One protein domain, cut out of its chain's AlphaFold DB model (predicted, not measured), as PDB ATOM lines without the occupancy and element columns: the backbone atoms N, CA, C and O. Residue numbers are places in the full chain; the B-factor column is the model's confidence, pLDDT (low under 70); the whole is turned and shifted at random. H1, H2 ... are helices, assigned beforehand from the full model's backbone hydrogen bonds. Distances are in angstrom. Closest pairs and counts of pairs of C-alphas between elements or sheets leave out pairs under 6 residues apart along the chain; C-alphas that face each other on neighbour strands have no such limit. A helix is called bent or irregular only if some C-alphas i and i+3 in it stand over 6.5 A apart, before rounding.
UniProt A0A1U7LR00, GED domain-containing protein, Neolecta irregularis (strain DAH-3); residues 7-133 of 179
ATOM      1  N   GLN A   7      77.699  49.587   1.521       75.88
ATOM      2  CA  GLN A   7      78.422  49.323   2.767       75.88
ATOM      3  C   GLN A   7      77.928  48.036   3.416       75.88
ATOM      4  O   GLN A   7      78.745  47.154   3.687       75.88
ATOM      5  N   LEU A   8      76.607  47.860   3.521       80.12
ATOM      6  CA  LEU A   8      76.005  46.612   4.002       80.12
ATOM      7  C   LEU A   8      76.488  45.410   3.177       80.12
ATOM      8  O   LEU A   8      76.886  44.384   3.726       80.12
ATOM      9  N   PHE A   9      76.504  45.544   1.845       81.88
ATOM     10  CA  PHE A   9      76.981  44.479   0.963       81.88
ATOM     11  C   PHE A   9      78.464  44.163   1.186       81.88
ATOM     12  O   PHE A   9      78.850  42.996   1.185       81.88
ATOM     13  N   SER A  10      79.299  45.185   1.403       82.00
ATOM     14  CA  SER A  10      80.721  44.988   1.695       82.00
ATOM     15  C   SER A  10      80.952  44.291   3.041       82.00
ATOM     16  O   SER A  10      81.773  43.380   3.115       82.00
ATOM     17  N   GLY A  11      80.170  44.636   4.069       82.44
ATOM     18  CA  GLY A  11      80.234  43.998   5.383       82.44
ATOM     19  C   GLY A  11      79.808  42.532   5.332       82.44
ATOM     20  O   GLY A  11      80.553  41.658   5.768       82.44
ATOM     21  N   LEU A  12      78.660  42.241   4.709       83.00
ATOM     22  CA  LEU A  12      78.191  40.864   4.505       83.00
ATOM     23  C   LEU A  12      79.190  40.030   3.700       83.00
ATOM     24  O   LEU A  12      79.407  38.859   4.001       83.00
ATOM     25  N   ARG A  13      79.823  40.632   2.687       85.25
ATOM     26  CA  ARG A  13      80.854  39.959   1.896       85.25
ATOM     27  C   ARG A  13      82.067  39.586   2.743       85.25
ATOM     28  O   ARG A  13      82.593  38.499   2.540       85.25
ATOM     29  N   ASN A  14      82.499  40.448   3.661       86.31
ATOM     30  CA  ASN A  14      83.624  40.154   4.547       86.31
ATOM     31  C   ASN A  14      83.295  39.000   5.499       86.31
ATOM     32  O   ASN A  14      84.076  38.062   5.587       86.31
ATOM     33  N   ILE A  15      82.109  39.014   6.114       84.19
ATOM     34  CA  ILE A  15      81.644  37.934   7.003       84.19
ATOM     35  C   ILE A  15      81.578  36.601   6.253       84.19
ATOM     36  O   ILE A  15      82.073  35.582   6.726       84.19
ATOM     37  N   LEU A  16      81.015  36.616   5.045       86.00
ATOM     38  CA  LEU A  16      80.978  35.438   4.184       86.00
ATOM     39  C   LEU A  16      82.390  34.956   3.828       86.00
ATOM     40  O   LEU A  16      82.626  33.755   3.730       86.00
ATOM     41  N   HIS A  17      83.333  35.877   3.633       88.50
ATOM     42  CA  HIS A  17      84.706  35.520   3.318       88.50
ATOM     43  C   HIS A  17      85.439  34.886   4.507       88.50
ATOM     44  O   HIS A  17      86.162  33.919   4.283       88.50
ATOM     45  N   GLU A  18      85.222  35.387   5.728       87.81
ATOM     46  CA  GLU A  18      85.732  34.798   6.977       87.81
ATOM     47  C   GLU A  18      85.211  33.363   7.146       87.81
ATOM     48  O   GLU A  18      85.992  32.424   7.250       87.81
ATOM     49  N   GLN A  19      83.896  33.166   7.027       86.38
ATOM     50  CA  GLN A  19      83.263  31.844   7.122       86.38
ATOM     51  C   GLN A  19      83.789  30.858   6.063       86.38
ATOM     52  O   GLN A  19      84.075  29.698   6.355       86.38
ATOM     53  N   LEU A  20      83.945  31.307   4.812       89.94
ATOM     54  CA  LEU A  20      84.521  30.479   3.745       89.94
ATOM     55  C   LEU A  20      85.980  30.108   4.016       89.94
ATOM     56  O   LEU A  20      86.391  28.998   3.677       89.94
ATOM     57  N   GLN A  21      86.749  31.033   4.590       92.06
ATOM     58  CA  GLN A  21      88.140  30.800   4.951       92.06
ATOM     59  C   GLN A  21      88.237  29.731   6.045       92.06
ATOM     60  O   GLN A  21      88.982  28.768   5.875       92.06
ATOM     61  N   ASP A  22      87.407  29.819   7.085       90.88
ATOM     62  CA  ASP A  22      87.353  28.816   8.153       90.88
ATOM     63  C   ASP A  22      86.981  27.426   7.610       90.88
ATOM     64  O   ASP A  22      87.582  26.415   7.978       90.88
ATOM     65  N   ASN A  23      86.003  27.355   6.698       91.62
ATOM     66  CA  ASN A  23      85.618  26.100   6.042       91.62
ATOM     67  C   ASN A  23      86.785  25.504   5.241       91.62
ATOM     68  O   ASN A  23      86.999  24.290   5.243       91.62
ATOM     69  N   PHE A  24      87.546  26.356   4.554       93.19
ATOM     70  CA  PHE A  24      88.702  25.936   3.774       93.19
ATOM     71  C   PHE A  24      89.844  25.430   4.662       93.19
ATOM     72  O   PHE A  24      90.442  24.403   4.349       93.19
ATOM     73  N   GLU A  25      90.110  26.089   5.789       95.44
ATOM     74  CA  GLU A  25      91.113  25.644   6.761       95.44
ATOM     75  C   GLU A  25      90.755  24.280   7.356       95.44
ATOM     76  O   GLU A  25      91.596  23.380   7.380       95.44
ATOM     77  N   ARG A  26      89.487  24.060   7.723       94.50
ATOM     78  CA  ARG A  26      89.021  22.735   8.171       94.50
ATOM     79  C   ARG A  26      89.173  21.667   7.089       94.50
ATOM     80  O   ARG A  26      89.609  20.554   7.385       94.50
ATOM     81  N   ALA A  27      88.869  22.001   5.834       95.19
ATOM     82  CA  ALA A  27      89.069  21.092   4.709       95.19
ATOM     83  C   ALA A  27      90.554  20.736   4.507       95.19
ATOM     84  O   ALA A  27      90.866  19.579   4.223       95.19
ATOM     85  N   GLN A  28      91.470  21.695   4.689       95.75
ATOM     86  CA  GLN A  28      92.914  21.444   4.648       95.75
ATOM     87  C   GLN A  28      93.367  20.532   5.786       95.75
ATOM     88  O   GLN A  28      94.032  19.535   5.522       95.75
ATOM     89  N   THR A  29      92.941  20.801   7.023       96.56
ATOM     90  CA  THR A  29      93.236  19.912   8.158       96.56
ATOM     91  C   THR A  29      92.756  18.490   7.874       96.56
ATOM     92  O   THR A  29      93.494  17.527   8.076       96.56
ATOM     93  N   LYS A  30      91.545  18.338   7.321       94.88
ATOM     94  CA  LYS A  30      91.011  17.024   6.958       94.88
ATOM     95  C   LYS A  30      91.825  16.340   5.859       94.88
ATOM     96  O   LYS A  30      91.999  15.123   5.899       94.88
ATOM     97  N   LEU A  31      92.312  17.096   4.879       95.19
ATOM     98  CA  LEU A  31      93.185  16.579   3.830       95.19
ATOM     99  C   LEU A  31      94.512  16.064   4.404       95.19
ATOM    100  O   LEU A  31      94.942  14.976   4.020       95.19
ATOM    101  N   ASP A  32      95.126  16.807   5.323       95.12
ATOM    102  CA  ASP A  32      96.381  16.412   5.968       95.12
ATOM    103  C   ASP A  32      96.211  15.126   6.787       95.12
ATOM    104  O   ASP A  32      97.007  14.198   6.645       95.12
ATOM    105  N   GLU A  33      95.113  15.003   7.540       94.06
ATOM    106  CA  GLU A  33      94.766  13.760   8.241       94.06
ATOM    107  C   GLU A  33      94.619  12.575   7.273       94.06
ATOM    108  O   GLU A  33      95.116  11.478   7.533       94.06
ATOM    109  N   LEU A  34      93.933  12.768   6.139       93.56
ATOM    110  CA  LEU A  34      93.763  11.713   5.134       93.56
ATOM    111  C   LEU A  34      95.097  11.306   4.497       93.56
ATOM    112  O   LEU A  34      95.297  10.129   4.195       93.56
ATOM    113  N   LEU A  35      96.001  12.266   4.290       92.69
ATOM    114  CA  LEU A  35      97.345  12.008   3.784       92.69
ATOM    115  C   LEU A  35      98.181  11.213   4.786       92.69
ATOM    116  O   LEU A  35      98.841  10.258   4.378       92.69
ATOM    117  N   GLU A  36      98.142  11.574   6.067       92.31
ATOM    118  CA  GLU A  36      98.849  10.860   7.136       92.31
ATOM    119  C   GLU A  36      98.363   9.406   7.232       92.31
ATOM    120  O   GLU A  36      99.169   8.477   7.245       92.31
ATOM    121  N   ILE A  37      97.045   9.183   7.171       89.06
ATOM    122  CA  ILE A  37      96.454   7.835   7.205       89.06
ATOM    123  C   ILE A  37      96.957   6.957   6.050       89.06
ATOM    124  O   ILE A  37      97.248   5.779   6.260       89.06
ATOM    125  N   GLU A  38      97.049   7.493   4.831       88.81
ATOM    126  CA  GLU A  38      97.477   6.716   3.660       88.81
ATOM    127  C   GLU A  38      99.005   6.570   3.549       88.81
ATOM    128  O   GLU A  38      99.478   5.615   2.931       88.81
ATOM    129  N   ARG A  39      99.787   7.499   4.118       87.62
ATOM    130  CA  ARG A  39     101.259   7.482   4.039       87.62
ATOM    131  C   ARG A  39     101.925   6.764   5.204       87.62
ATOM    132  O   ARG A  39     102.845   5.984   4.968       87.62
ATOM    133  N   ASP A  40     101.471   7.037   6.420       88.62
ATOM    134  CA  ASP A  40     102.096   6.566   7.660       88.62
ATOM    135  C   ASP A  40     101.297   5.419   8.307       88.62
ATOM    136  O   ASP A  40     101.733   4.797   9.280       88.62
ATOM    137  N   GLY A  41     100.129   5.100   7.744       82.19
ATOM    138  CA  GLY A  41      99.298   3.983   8.164       82.19
ATOM    139  C   GLY A  41      99.827   2.607   7.749       82.19
ATOM    140  O   GLY A  41     100.716   2.437   6.915       82.19
ATOM    141  N   ILE A  42      99.219   1.571   8.331       85.19
ATOM    142  CA  ILE A  42      99.499   0.181   7.961       85.19
ATOM    143  C   ILE A  42      98.918  -0.086   6.570       85.19
ATOM    144  O   ILE A  42      97.735   0.165   6.326       85.19
ATOM    145  N   LEU A  43      99.731  -0.669   5.683       84.62
ATOM    146  CA  LEU A  43      99.335  -1.060   4.328       84.62
ATOM    147  C   LEU A  43      98.370  -2.258   4.353       84.62
ATOM    148  O   LEU A  43      98.734  -3.390   4.042       84.62
ATOM    149  N   LEU A  44      97.126  -2.009   4.760       87.88
ATOM    150  CA  LEU A  44      96.070  -3.006   4.879       87.88
ATOM    151  C   LEU A  44      94.851  -2.606   4.047       87.88
ATOM    152  O   LEU A  44      94.403  -1.457   4.057       87.88
ATOM    153  N   THR A  45      94.295  -3.576   3.323       91.25
ATOM    154  CA  THR A  45      93.056  -3.400   2.569       91.25
ATOM    155  C   THR A  45      92.191  -4.649   2.652       91.25
ATOM    156  O   THR A  45      92.677  -5.770   2.529       91.25
ATOM    157  N   TYR A  46      90.891  -4.435   2.851       91.50
ATOM    158  CA  TYR A  46      89.865  -5.479   2.803       91.50
ATOM    159  C   TYR A  46      89.124  -5.495   1.461       91.50
ATOM    160  O   TYR A  46      88.171  -6.250   1.278       91.50
ATOM    161  N   ASN A  47      89.528  -4.642   0.516       93.31
ATOM    162  CA  ASN A  47      88.893  -4.584  -0.789       93.31
ATOM    163  C   ASN A  47      89.252  -5.836  -1.602       93.31
ATOM    164  O   ASN A  47      90.426  -6.100  -1.855       93.31
ATOM    165  N   HIS A  48      88.237  -6.577  -2.048       94.62
ATOM    166  CA  HIS A  48      88.406  -7.785  -2.858       94.62
ATOM    167  C   HIS A  48      89.214  -7.554  -4.147       94.62
ATOM    168  O   HIS A  48      89.977  -8.436  -4.537       94.62
ATOM    169  N   HIS A  49      89.158  -6.350  -4.734       93.38
ATOM    170  CA  HIS A  49      89.947  -5.994  -5.915       93.38
ATOM    171  C   HIS A  49      91.455  -6.157  -5.708       93.38
ATOM    172  O   HIS A  49      92.159  -6.473  -6.659       93.38
ATOM    173  N   TYR A  50      91.962  -5.984  -4.483       95.50
ATOM    174  CA  TYR A  50      93.366  -6.261  -4.183       95.50
ATOM    175  C   TYR A  50      93.700  -7.732  -4.451       95.50
ATOM    176  O   TYR A  50      94.606  -8.045  -5.221       95.50
ATOM    177  N   THR A  51      92.925  -8.634  -3.849       94.25
ATOM    178  CA  THR A  51      93.119 -10.080  -3.972       94.25
ATOM    179  C   THR A  51      92.960 -10.538  -5.420       94.25
ATOM    180  O   THR A  51      93.731 -11.380  -5.881       94.25
ATOM    181  N   ASP A  52      91.991  -9.980  -6.141       95.44
ATOM    182  CA  ASP A  52      91.740 -10.326  -7.540       95.44
ATOM    183  C   ASP A  52      92.863  -9.831  -8.453       95.44
ATOM    184  O   ASP A  52      93.364 -10.599  -9.271       95.44
ATOM    185  N   ASN A  53      93.347  -8.600  -8.260       94.12
ATOM    186  CA  ASN A  53      94.459  -8.055  -9.037       94.12
ATOM    187  C   ASN A  53      95.758  -8.844  -8.811       94.12
ATOM    188  O   ASN A  53      96.451  -9.157  -9.775       94.12
ATOM    189  N   VAL A  54      96.065  -9.233  -7.568       94.31
ATOM    190  CA  VAL A  54      97.241 -10.076  -7.279       94.31
ATOM    191  C   VAL A  54      97.122 -11.442  -7.960       94.31
ATOM    192  O   VAL A  54      98.097 -11.937  -8.527       94.31
ATOM    193  N   LYS A  55      95.937 -12.065  -7.938       93.62
ATOM    194  CA  LYS A  55      95.701 -13.338  -8.642       93.62
ATOM    195  C   LYS A  55      95.893 -13.188 -10.148       93.62
ATOM    196  O   LYS A  55      96.612 -13.991 -10.735       93.62
ATOM    197  N   LEU A  56      95.313 -12.149 -10.744       94.25
ATOM    198  CA  LEU A  56      95.444 -11.866 -12.172       94.25
ATOM    199  C   LEU A  56      96.911 -11.671 -12.574       94.25
ATOM    200  O   LEU A  56      97.365 -12.310 -13.521       94.25
ATOM    201  N   SER A  57      97.688 -10.888 -11.816       91.56
ATOM    202  CA  SER A  57      99.123 -10.712 -12.085       91.56
ATOM    203  C   SER A  57      99.902 -12.032 -12.022       91.56
ATOM    204  O   SER A  57     100.735 -12.314 -12.890       91.56
ATOM    205  N   ARG A  58      99.598 -12.895 -11.041       89.88
ATOM    206  CA  ARG A  58     100.214 -14.229 -10.912       89.88
ATOM    207  C   ARG A  58      99.855 -15.156 -12.070       89.88
ATOM    208  O   ARG A  58     100.723 -15.869 -12.583       89.88
ATOM    209  N   GLU A  59      98.596 -15.156 -12.492       90.56
ATOM    210  CA  GLU A  59      98.124 -15.934 -13.638       90.56
ATOM    211  C   GLU A  59      98.791 -15.473 -14.935       90.56
ATOM    212  O   GLU A  59      99.277 -16.302 -15.708       90.56
ATOM    213  N   ASP A  60      98.890 -14.160 -15.148       90.06
ATOM    214  CA  ASP A  60      99.556 -13.581 -16.310       90.06
ATOM    215  C   ASP A  60     101.041 -13.938 -16.356       90.06
ATOM    216  O   ASP A  60     101.548 -14.335 -17.410       90.06
ATOM    217  N   ARG A  61     101.741 -13.869 -15.217       86.56
ATOM    218  CA  ARG A  61     103.144 -14.294 -15.119       86.56
ATOM    219  C   ARG A  61     103.296 -15.776 -15.443       86.56
ATOM    220  O   ARG A  61     104.123 -16.136 -16.279       86.56
ATOM    221  N   THR A  62     102.461 -16.626 -14.850       85.56
ATOM    222  CA  THR A  62     102.464 -18.073 -15.118       85.56
ATOM    223  C   THR A  62     102.228 -18.347 -16.604       85.56
ATOM    224  O   THR A  62     102.964 -19.107 -17.231       85.56
ATOM    225  N   ARG A  63     101.254 -17.664 -17.213       87.00
ATOM    226  CA  ARG A  63     100.943 -17.788 -18.640       87.00
ATOM    227  C   ARG A  63     102.116 -17.361 -19.524       87.00
ATOM    228  O   ARG A  63     102.339 -17.999 -20.553       87.00
ATOM    229  N   ARG A  64     102.858 -16.309 -19.157       85.50
ATOM    230  CA  ARG A  64     104.067 -15.872 -19.882       85.50
ATOM    231  C   ARG A  64     105.168 -16.925 -19.812       85.50
ATOM    232  O   ARG A  64     105.635 -17.348 -20.862       85.50
ATOM    233  N   VAL A  65     105.483 -17.428 -18.617       83.19
ATOM    234  CA  VAL A  65     106.494 -18.485 -18.432       83.19
ATOM    235  C   VAL A  65     106.132 -19.734 -19.237       83.19
ATOM    236  O   VAL A  65     106.986 -20.300 -19.919       83.19
ATOM    237  N   VAL A  66     104.862 -20.149 -19.221       83.25
ATOM    238  CA  VAL A  66     104.388 -21.299 -20.006       83.25
ATOM    239  C   VAL A  66     104.554 -21.056 -21.511       83.25
ATOM    240  O   VAL A  66     105.062 -21.931 -22.210       83.25
ATOM    241  N   LYS A  67     104.185 -19.869 -22.013       82.75
ATOM    242  CA  LYS A  67     104.342 -19.505 -23.432       82.75
ATOM    243  C   LYS A  67     105.805 -19.455 -23.874       82.75
ATOM    244  O   LYS A  67     106.121 -19.960 -24.943       82.75
ATOM    245  N   GLU A  68     106.684 -18.866 -23.069       80.69
ATOM    246  CA  GLU A  68     108.125 -18.783 -23.356       80.69
ATOM    247  C   GLU A  68     108.799 -20.153 -23.322       80.69
ATOM    248  O   GLU A  68     109.760 -20.406 -24.045       80.69
ATOM    249  N   SER A  69     108.285 -21.051 -22.487       74.56
ATOM    250  CA  SER A  69     108.783 -22.416 -22.408       74.56
ATOM    251  C   SER A  69     108.300 -23.237 -23.616       74.56
ATOM    252  O   SER A  69     109.071 -24.035 -24.149       74.56
ATOM    253  N   SER A  70     107.063 -23.028 -24.097       69.88
ATOM    254  CA  SER A  70     106.508 -23.749 -25.251       69.88
ATOM    255  C   SER A  70     107.233 -23.401 -26.558       69.88
ATOM    256  O   SER A  70     107.119 -22.295 -27.079       69.88
ATOM    257  N   SER A  71     107.976 -24.361 -27.112       63.78
ATOM    258  CA  SER A  71     108.578 -24.229 -28.444       63.78
ATOM    259  C   SER A  71     107.513 -24.376 -29.550       63.78
ATOM    260  O   SER A  71     106.537 -25.102 -29.345       63.78
ATOM    261  N   PRO A  72     107.709 -23.801 -30.757       62.12
ATOM    262  CA  PRO A  72     106.734 -23.866 -31.859       62.12
ATOM    263  C   PRO A  72     106.394 -25.288 -32.339       62.12
ATOM    264  O   PRO A  72     105.428 -25.475 -33.069       62.12
ATOM    265  N   LEU A  73     107.200 -26.285 -31.956       58.25
ATOM    266  CA  LEU A  73     107.156 -27.650 -32.478       58.25
ATOM    267  C   LEU A  73     106.444 -28.671 -31.567       58.25
ATOM    268  O   LEU A  73     106.617 -29.871 -31.753       58.25
ATOM    269  N   GLY A  74     105.655 -28.220 -30.585       57.50
ATOM    270  CA  GLY A  74     104.828 -29.118 -29.765       57.50
ATOM    271  C   GLY A  74     105.610 -29.993 -28.777       57.50
ATOM    272  O   GLY A  74     105.132 -31.053 -28.381       57.50
ATOM    273  N   THR A  75     106.809 -29.569 -28.377       59.25
ATOM    274  CA  THR A  75     107.623 -30.279 -27.383       59.25
ATOM    275  C   THR A  75     106.957 -30.231 -26.006       59.25
ATOM    276  O   THR A  75     106.702 -29.150 -25.475       59.25
ATOM    277  N   CYS A  76     106.699 -31.401 -25.416       60.97
ATOM    278  CA  CYS A  76     106.233 -31.530 -24.037       60.97
ATOM    279  C   CYS A  76     107.322 -31.064 -23.063       60.97
ATOM    280  O   CYS A  76     108.468 -31.502 -23.157       60.97
ATOM    281  N   ILE A  77     106.959 -30.202 -22.115       67.06
ATOM    282  CA  ILE A  77     107.862 -29.681 -21.083       67.06
ATOM    283  C   ILE A  77     107.443 -30.289 -19.757       67.06
ATOM    284  O   ILE A  77     106.250 -30.323 -19.445       67.06
ATOM    285  N   ALA A  78     108.412 -30.769 -18.979       74.69
ATOM    286  CA  ALA A  78     108.139 -31.260 -17.640       74.69
ATOM    287  C   ALA A  78     107.624 -30.107 -16.766       74.69
ATOM    288  O   ALA A  78     108.223 -29.032 -16.709       74.69
ATOM    289  N   VAL A  79     106.514 -30.339 -16.064       74.94
ATOM    290  CA  VAL A  79     105.921 -29.360 -15.137       74.94
ATOM    291  C   VAL A  79     106.936 -28.938 -14.066       74.94
ATOM    292  O   VAL A  79     106.950 -27.779 -13.655       74.94
ATOM    293  N   ASP A  80     107.850 -29.837 -13.697       75.81
ATOM    294  CA  ASP A  80     108.928 -29.579 -12.739       75.81
ATOM    295  C   ASP A  80     109.921 -28.504 -13.210       75.81
ATOM    296  O   ASP A  80     110.420 -27.723 -12.398       75.81
ATOM    297  N   ASP A  81     110.185 -28.407 -14.517       73.50
ATOM    298  CA  ASP A  81     111.084 -27.386 -15.066       73.50
ATOM    299  C   ASP A  81     110.428 -25.998 -15.062       73.50
ATOM    300  O   ASP A  81     111.090 -24.984 -14.826       73.50
ATOM    301  N   ILE A  82     109.106 -25.951 -15.256       74.75
ATOM    302  CA  ILE A  82     108.304 -24.729 -15.120       74.75
ATOM    303  C   ILE A  82     108.251 -24.307 -13.646       74.75
ATOM    304  O   ILE A  82     108.486 -23.141 -13.334       74.75
ATOM    305  N   ALA A  83     108.023 -25.255 -12.731       76.50
ATOM    306  CA  ALA A  83     107.975 -24.998 -11.294       76.50
ATOM    307  C   ALA A  83     109.302 -24.437 -10.759       76.50
ATOM    308  O   ALA A  83     109.299 -23.486  -9.980       76.50
ATOM    309  N   LYS A  84     110.446 -24.953 -11.231       76.81
ATOM    310  CA  LYS A  84     111.767 -24.414 -10.872       76.81
ATOM    311  C   LYS A  84     111.950 -22.971 -11.329       76.81
ATOM    312  O   LYS A  84     112.386 -22.150 -10.535       76.81
ATOM    313  N   ARG A  85     111.569 -22.633 -12.566       70.62
ATOM    314  CA  ARG A  85     111.640 -21.247 -13.075       70.62
ATOM    315  C   ARG A  85     110.752 -20.282 -12.286       70.62
ATOM    316  O   ARG A  85     111.089 -19.109 -12.168       70.62
ATOM    317  N   MET A  86     109.643 -20.775 -11.736       70.88
ATOM    318  CA  MET A  86     108.723 -19.995 -10.906       70.88
ATOM    319  C   MET A  86     109.138 -19.894  -9.431       70.88
ATOM    320  O   MET A  86     108.665 -19.004  -8.741       70.88
ATOM    321  N   SER A  87     110.002 -20.778  -8.931       72.62
ATOM    322  CA  SER A  87     110.389 -20.828  -7.511       72.62
ATOM    323  C   SER A  87     111.623 -19.975  -7.164       72.62
ATOM    324  O   SER A  87     112.087 -20.015  -6.023       72.62
ATOM    325  N   ASN A  88     112.182 -19.233  -8.120       73.50
ATOM    326  CA  ASN A  88     113.398 -18.442  -7.909       73.50
ATOM    327  C   ASN A  88     113.135 -17.213  -7.019       73.50
ATOM    328  O   ASN A  88     112.009 -16.720  -6.949       73.50
ATOM    329  N   GLU A  89     114.187 -16.672  -6.397       71.38
ATOM    330  CA  GLU A  89     114.138 -15.432  -5.598       71.38
ATOM    331  C   GLU A  89     113.524 -14.254  -6.378       71.38
ATOM    332  O   GLU A  89     112.754 -13.469  -5.822       71.38
ATOM    333  N   ASP A  90     113.750 -14.202  -7.696       75.69
ATOM    334  CA  ASP A  90     113.129 -13.226  -8.599       75.69
ATOM    335  C   ASP A  90     111.593 -13.287  -8.579       75.69
ATOM    336  O   ASP A  90     110.925 -12.262  -8.706       75.69
ATOM    337  N   SER A  91     110.999 -14.468  -8.371       80.31
ATOM    338  CA  SER A  91     109.542 -14.596  -8.273       80.31
ATOM    339  C   SER A  91     108.998 -14.006  -6.976       80.31
ATOM    340  O   SER A  91     107.896 -13.459  -6.986       80.31
ATOM    341  N   ALA A  92     109.752 -14.076  -5.875       86.38
ATOM    342  CA  ALA A  92     109.354 -13.439  -4.622       86.38
ATOM    343  C   ALA A  92     109.374 -11.908  -4.756       86.38
ATOM    344  O   ALA A  92     108.455 -11.234  -4.290       86.38
ATOM    345  N   LEU A  93     110.375 -11.360  -5.455       88.94
ATOM    346  CA  LEU A  93     110.443  -9.931  -5.767       88.94
ATOM    347  C   LEU A  93     109.263  -9.491  -6.645       88.94
ATOM    348  O   LEU A  93     108.609  -8.493  -6.339       88.94
ATOM    349  N   LEU A  94     108.955 -10.254  -7.698       88.56
ATOM    350  CA  LEU A  94     107.811  -9.980  -8.573       88.56
ATOM    351  C   LEU A  94     106.476 -10.055  -7.820       88.56
ATOM    352  O   LEU A  94     105.605  -9.221  -8.043       88.56
ATOM    353  N   ASP A  95     106.318 -11.001  -6.891       90.12
ATOM    354  CA  ASP A  95     105.122 -11.083  -6.048       90.12
ATOM    355  C   ASP A  95     104.965  -9.862  -5.133       90.12
ATOM    356  O   ASP A  95     103.855  -9.352  -4.981       90.12
ATOM    357  N   ILE A  96     106.052  -9.361  -4.536       92.81
ATOM    358  CA  ILE A  96     106.007  -8.129  -3.733       92.81
ATOM    359  C   ILE A  96     105.597  -6.946  -4.613       92.81
ATOM    360  O   ILE A  96     104.753  -6.145  -4.209       92.81
ATOM    361  N   GLN A  97     106.151  -6.851  -5.823       92.12
ATOM    362  CA  GLN A  97     105.803  -5.797  -6.771       92.12
ATOM    363  C   GLN A  97     104.317  -5.844  -7.157       92.12
ATOM    364  O   GLN A  97     103.657  -4.805  -7.144       92.12
ATOM    365  N   ASP A  98     103.781  -7.029  -7.448       93.19
ATOM    366  CA  ASP A  98     102.366  -7.210  -7.779       93.19
ATOM    367  C   ASP A  98     101.453  -6.840  -6.606       93.19
ATOM    368  O   ASP A  98     100.458  -6.137  -6.792       93.19
ATOM    369  N   CYS A  99     101.810  -7.260  -5.387       93.44
ATOM    370  CA  CYS A  99     101.093  -6.887  -4.170       93.44
ATOM    371  C   CYS A  99     101.087  -5.364  -3.972       93.44
ATOM    372  O   CYS A  99     100.027  -4.778  -3.752       93.44
ATOM    373  N   LEU A 100     102.237  -4.698  -4.097       94.00
ATOM    374  CA  LEU A 100     102.321  -3.242  -3.949       94.00
ATOM    375  C   LEU A 100     101.532  -2.506  -5.037       94.00
ATOM    376  O   LEU A 100     100.828  -1.545  -4.732       94.00
ATOM    377  N   ALA A 101     101.597  -2.968  -6.288       93.44
ATOM    378  CA  ALA A 101     100.851  -2.376  -7.394       93.44
ATOM    379  C   ALA A 101      99.332  -2.517  -7.201       93.44
ATOM    380  O   ALA A 101      98.592  -1.541  -7.349       93.44
ATOM    381  N   ALA A 102      98.869  -3.711  -6.819       95.00
ATOM    382  CA  ALA A 102      97.462  -3.971  -6.535       95.00
ATOM    383  C   ALA A 102      96.961  -3.151  -5.338       95.00
ATOM    384  O   ALA A 102      95.859  -2.602  -5.385       95.00
ATOM    385  N   TYR A 103      97.769  -3.043  -4.281       94.69
ATOM    386  CA  TYR A 103      97.447  -2.228  -3.112       94.69
ATOM    387  C   TYR A 103      97.323  -0.750  -3.491       94.69
ATOM    388  O   TYR A 103      96.309  -0.122  -3.195       94.69
ATOM    389  N   TYR A 104      98.316  -0.213  -4.202       93.75
ATOM    390  CA  TYR A 104      98.347   1.194  -4.589       93.75
ATOM    391  C   TYR A 104      97.144   1.593  -5.453       93.75
ATOM    392  O   TYR A 104      96.583   2.672  -5.259       93.75
ATOM    393  N   ASP A 105      96.697   0.726  -6.368       93.94
ATOM    394  CA  ASP A 105      95.505   1.013  -7.173       93.94
ATOM    395  C   ASP A 105      94.240   1.160  -6.312       93.94
ATOM    396  O   ASP A 105      93.441   2.074  -6.533       93.94
ATOM    397  N   VAL A 106      94.077   0.311  -5.293       94.44
ATOM    398  CA  VAL A 106      92.960   0.410  -4.344       94.44
ATOM    399  C   VAL A 106      93.088   1.654  -3.466       94.44
ATOM    400  O   VAL A 106      92.122   2.408  -3.341       94.44
ATOM    401  N   SER A 107      94.263   1.893  -2.880       93.50
ATOM    402  CA  SER A 107      94.482   3.023  -1.970       93.50
ATOM    403  C   SER A 107      94.301   4.362  -2.668       93.50
ATOM    404  O   SER A 107      93.637   5.242  -2.132       93.50
ATOM    405  N   ARG A 108      94.778   4.509  -3.910       93.31
ATOM    406  CA  ARG A 108      94.568   5.733  -4.692       93.31
ATOM    407  C   ARG A 108      93.083   6.023  -4.922       93.31
ATOM    408  O   ARG A 108      92.669   7.168  -4.770       93.31
ATOM    409  N   LYS A 109      92.287   5.010  -5.287       93.94
ATOM    410  CA  LYS A 109      90.833   5.169  -5.492       93.94
ATOM    411  C   LYS A 109      90.150   5.603  -4.195       93.94
ATOM    412  O   LYS A 109      89.462   6.616  -4.175       93.94
ATOM    413  N   ARG A 110      90.441   4.894  -3.100       93.50
ATOM    414  CA  ARG A 110      89.928   5.209  -1.761       93.50
ATOM    415  C   ARG A 110      90.295   6.626  -1.321       93.50
ATOM    416  O   ARG A 110      89.449   7.333  -0.788       93.50
ATOM    417  N   PHE A 111      91.540   7.038  -1.535       93.69
ATOM    418  CA  PHE A 111      92.025   8.361  -1.154       93.69
ATOM    419  C   PHE A 111      91.288   9.474  -1.903       93.69
ATOM    420  O   PHE A 111      90.808  10.414  -1.275       93.69
ATOM    421  N   VAL A 112      91.133   9.342  -3.224       94.94
ATOM    422  CA  VAL A 112      90.397  10.319  -4.042       94.94
ATOM    423  C   VAL A 112      88.936  10.426  -3.596       94.94
ATOM    424  O   VAL A 112      88.449  11.540  -3.398       94.94
ATOM    425  N   ASP A 113      88.264   9.295  -3.367       95.25
ATOM    426  CA  ASP A 113      86.880   9.283  -2.878       95.25
ATOM    427  C   ASP A 113      86.771   9.947  -1.496       95.25
ATOM    428  O   ASP A 113      85.885  10.769  -1.253       95.25
ATOM    429  N   ASN A 114      87.710   9.645  -0.597       94.75
ATOM    430  CA  ASN A 114      87.738  10.226   0.740       94.75
ATOM    431  C   ASN A 114      87.989  11.735   0.722       94.75
ATOM    432  O   ASN A 114      87.363  12.439   1.508       94.75
ATOM    433  N   ILE A 115      88.841  12.255  -0.165       95.25
ATOM    434  CA  ILE A 115      89.009  13.707  -0.320       95.25
ATOM    435  C   ILE A 115      87.695  14.341  -0.771       95.25
ATOM    436  O   ILE A 115      87.243  15.321  -0.173       95.25
ATOM    437  N   ALA A 116      87.076  13.786  -1.816       95.38
ATOM    438  CA  ALA A 116      85.853  14.337  -2.382       95.38
ATOM    439  C   ALA A 116      84.726  14.396  -1.341       95.38
ATOM    440  O   ALA A 116      84.073  15.427  -1.199       95.38
ATOM    441  N   ILE A 117      84.546  13.327  -0.567       95.31
ATOM    442  CA  ILE A 117      83.464  13.235   0.416       95.31
ATOM    443  C   ILE A 117      83.819  13.991   1.704       95.31
ATOM    444  O   ILE A 117      83.026  14.783   2.212       95.31
ATOM    445  N   GLN A 118      84.999  13.740   2.274       94.62
ATOM    446  CA  GLN A 118      85.317  14.214   3.622       94.62
ATOM    447  C   GLN A 118      85.875  15.633   3.642       94.62
ATOM    448  O   GLN A 118      85.518  16.375   4.546       94.62
ATOM    449  N   ALA A 119      86.726  16.021   2.690       93.88
ATOM    450  CA  ALA A 119      87.301  17.366   2.674       93.88
ATOM    451  C   ALA A 119      86.419  18.343   1.882       93.88
ATOM    452  O   ALA A 119      86.135  19.440   2.349       93.88
ATOM    453  N   ILE A 120      85.941  17.951   0.697       92.12
ATOM    454  CA  ILE A 120      85.187  18.869  -0.170       92.12
ATOM    455  C   ILE A 120      83.704  18.889   0.208       92.12
ATOM    456  O   ILE A 120      83.169  19.934   0.573       92.12
ATOM    457  N   GLU A 121      83.011  17.754   0.111       93.31
ATOM    458  CA  GLU A 121      81.560  17.729   0.290       93.31
ATOM    459  C   GLU A 121      81.163  18.090   1.724       93.31
ATOM    460  O   GLU A 121      80.277  18.920   1.930       93.31
ATOM    461  N   ARG A 122      81.835  17.504   2.717       92.38
ATOM    462  CA  ARG A 122      81.503  17.726   4.124       92.38
ATOM    463  C   ARG A 122      81.946  19.093   4.644       92.38
ATOM    464  O   ARG A 122      81.103  19.786   5.196       92.38
ATOM    465  N   GLU A 123      83.216  19.469   4.494       91.88
ATOM    466  CA  GLU A 123      83.729  20.703   5.120       91.88
ATOM    467  C   GLU A 123      83.451  21.958   4.286       91.88
ATOM    468  O   GLU A 123      83.232  23.026   4.852       91.88
ATOM    469  N   MET A 124      83.409  21.849   2.952       88.75
ATOM    470  CA  MET A 124      83.119  23.000   2.093       88.75
ATOM    471  C   MET A 124      81.640  23.055   1.716       88.75
ATOM    472  O   MET A 124      80.947  23.991   2.103       88.75
ATOM    473  N   VAL A 125      81.136  22.069   0.963       89.38
ATOM    474  CA  VAL A 125      79.828  22.161   0.281       89.38
ATOM    475  C   VAL A 125      78.653  22.126   1.252       89.38
ATOM    476  O   VAL A 125      77.710  22.904   1.105       89.38
ATOM    477  N   LYS A 126      78.675  21.226   2.236       88.19
ATOM    478  CA  LYS A 126      77.594  21.105   3.217       88.19
ATOM    479  C   LYS A 126      77.499  22.355   4.085       88.19
ATOM    480  O   LYS A 126      76.394  22.850   4.301       88.19
ATOM    481  N   GLU A 127      78.645  22.886   4.500       85.44
ATOM    482  CA  GLU A 127      78.715  24.091   5.321       85.44
ATOM    483  C   GLU A 127      78.346  25.358   4.543       85.44
ATOM    484  O   GLU A 127      77.915  26.316   5.171       85.44
ATOM    485  N   LEU A 128      78.362  25.362   3.196       83.81
ATOM    486  CA  LEU A 128      77.849  26.497   2.400       83.81
ATOM    487  C   LEU A 128      76.417  26.894   2.779       83.81
ATOM    488  O   LEU A 128      76.062  28.068   2.694       83.81
ATOM    489  N   LYS A 129      75.588  25.926   3.188       77.75
ATOM    490  CA  LYS A 129      74.206  26.182   3.622       77.75
ATOM    491  C   LYS A 129      74.136  26.938   4.949       77.75
ATOM    492  O   LYS A 129      73.141  27.606   5.195       77.75
ATOM    493  N   ASN A 130      75.185  26.838   5.758       75.69
ATOM    494  CA  ASN A 130      75.282  27.435   7.083       75.69
ATOM    495  C   ASN A 130      76.079  28.751   7.077       75.69
ATOM    496  O   ASN A 130      76.140  29.405   8.105       75.69
ATOM    497  N   ILE A 131      76.664  29.163   5.942       75.00
ATOM    498  CA  ILE A 131      77.481  30.394   5.843       75.00
ATOM    499  C   ILE A 131      76.665  31.661   6.106       75.00
ATOM    500  O   ILE A 131      77.192  32.658   6.593       75.00
ATOM    501  N   ILE A 132      75.380  31.642   5.749       71.31
ATOM    502  CA  ILE A 132      74.430  32.699   6.095       71.31
ATOM    503  C   ILE A 132      73.303  32.019   6.874       71.31
ATOM    504  O   ILE A 132      72.311  31.608   6.266       71.31
ATOM    505  N   PRO A 133      73.468  31.836   8.192       70.19
ATOM    506  CA  PRO A 133      72.424  31.265   9.020       70.19
ATOM    507  C   PRO A 133      71.203  32.191   9.047       70.19
ATOM    508  O   PRO A 133      71.316  33.410   8.901       70.19
TER     509      PRO A 133
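What this domain is: This is residues 7 to 133 of the 179 residues of the protein "GED domain-containing protein" of Neolecta irregularis (strain DAH-3) (UniProt A0A1U7LR00). What is the overall shape? It is a long, thin rod built along one long helix, H4: H1 runs side by side with one part of it, around Ala 119, and the first part of H2 packs on another, residues 95 to 106. Short H3 packs on the last part of H2 near one end of the rod, and residues 70 to 76 stick out there. What is it made of? The printed part has 127 residues, with four named helices in the order H1, H2, H3, H4 and no named strand, and its class is all helix. How large is it? It is extended, with a radius of gyration of the C-alphas of 25.9 A and spans of 90 by 28 by 20 A.

Where its parts are: Where is the longest helix? H4 is residues 89 to 130, 59.2 A from C-alpha 89 at (114.138, -15.432, -5.598) to C-alpha 130 at (75.282, 27.435, 7.083). It is neither bent nor irregular, but only just: C-alphas 123 and 126 are 6.4 A apart. Where are the others? H1 is residues 7 to 40, 49.1 A long, and begins at C-alpha 7 at (78.422, 49.323, 2.767). H2 is residues 48 to 69, 31.8 A long, and H3 is residues 79 to 86, 10.7 A long.

How they stand to each other: What touches H4? H1 touches it at a shallow tilt of 20 degrees, opposite ways, and their closest C-alphas, of Ala 27 and Ala 119, are 4.6 A apart. H2 touches it with residues 49 to 58 alone, at a shallow tilt of 30 degrees, opposite ways; their closest C-alphas, of Tyr 50 and Ala 102, are 5.2 A apart. Where is H3? It touches residues 62 to 69 of H2 at a steep tilt of 62 degrees, opposite ways, with the closest C-alphas, of Val 66 and Ile 82, 7.1 A apart. H3 and H4 meet only through their link. Which helices are apart? H1 is apart from H2 and from H3. Do the backbones close their turns? In H1, H2 and H3 every O i to N i+4 pair is within hydrogen-bond range; in H4 it is 30 of 38.

The domain as a whole: How far does it reach? The two C-alphas farthest apart, of Gln 7 and Thr 75, are 90.0 A apart, while those of Gln 7 and Pro 133, the first and last printed, are 20.0 A apart. How are the helices joined? The link from H3 to H4 is tight, those from H1 to H2 and from H2 to H3 are short, and the printed part has no cut. Where is confidence low? Residues 70 to 77 have pLDDT under 70, against a mean of 86.2 over the printed part.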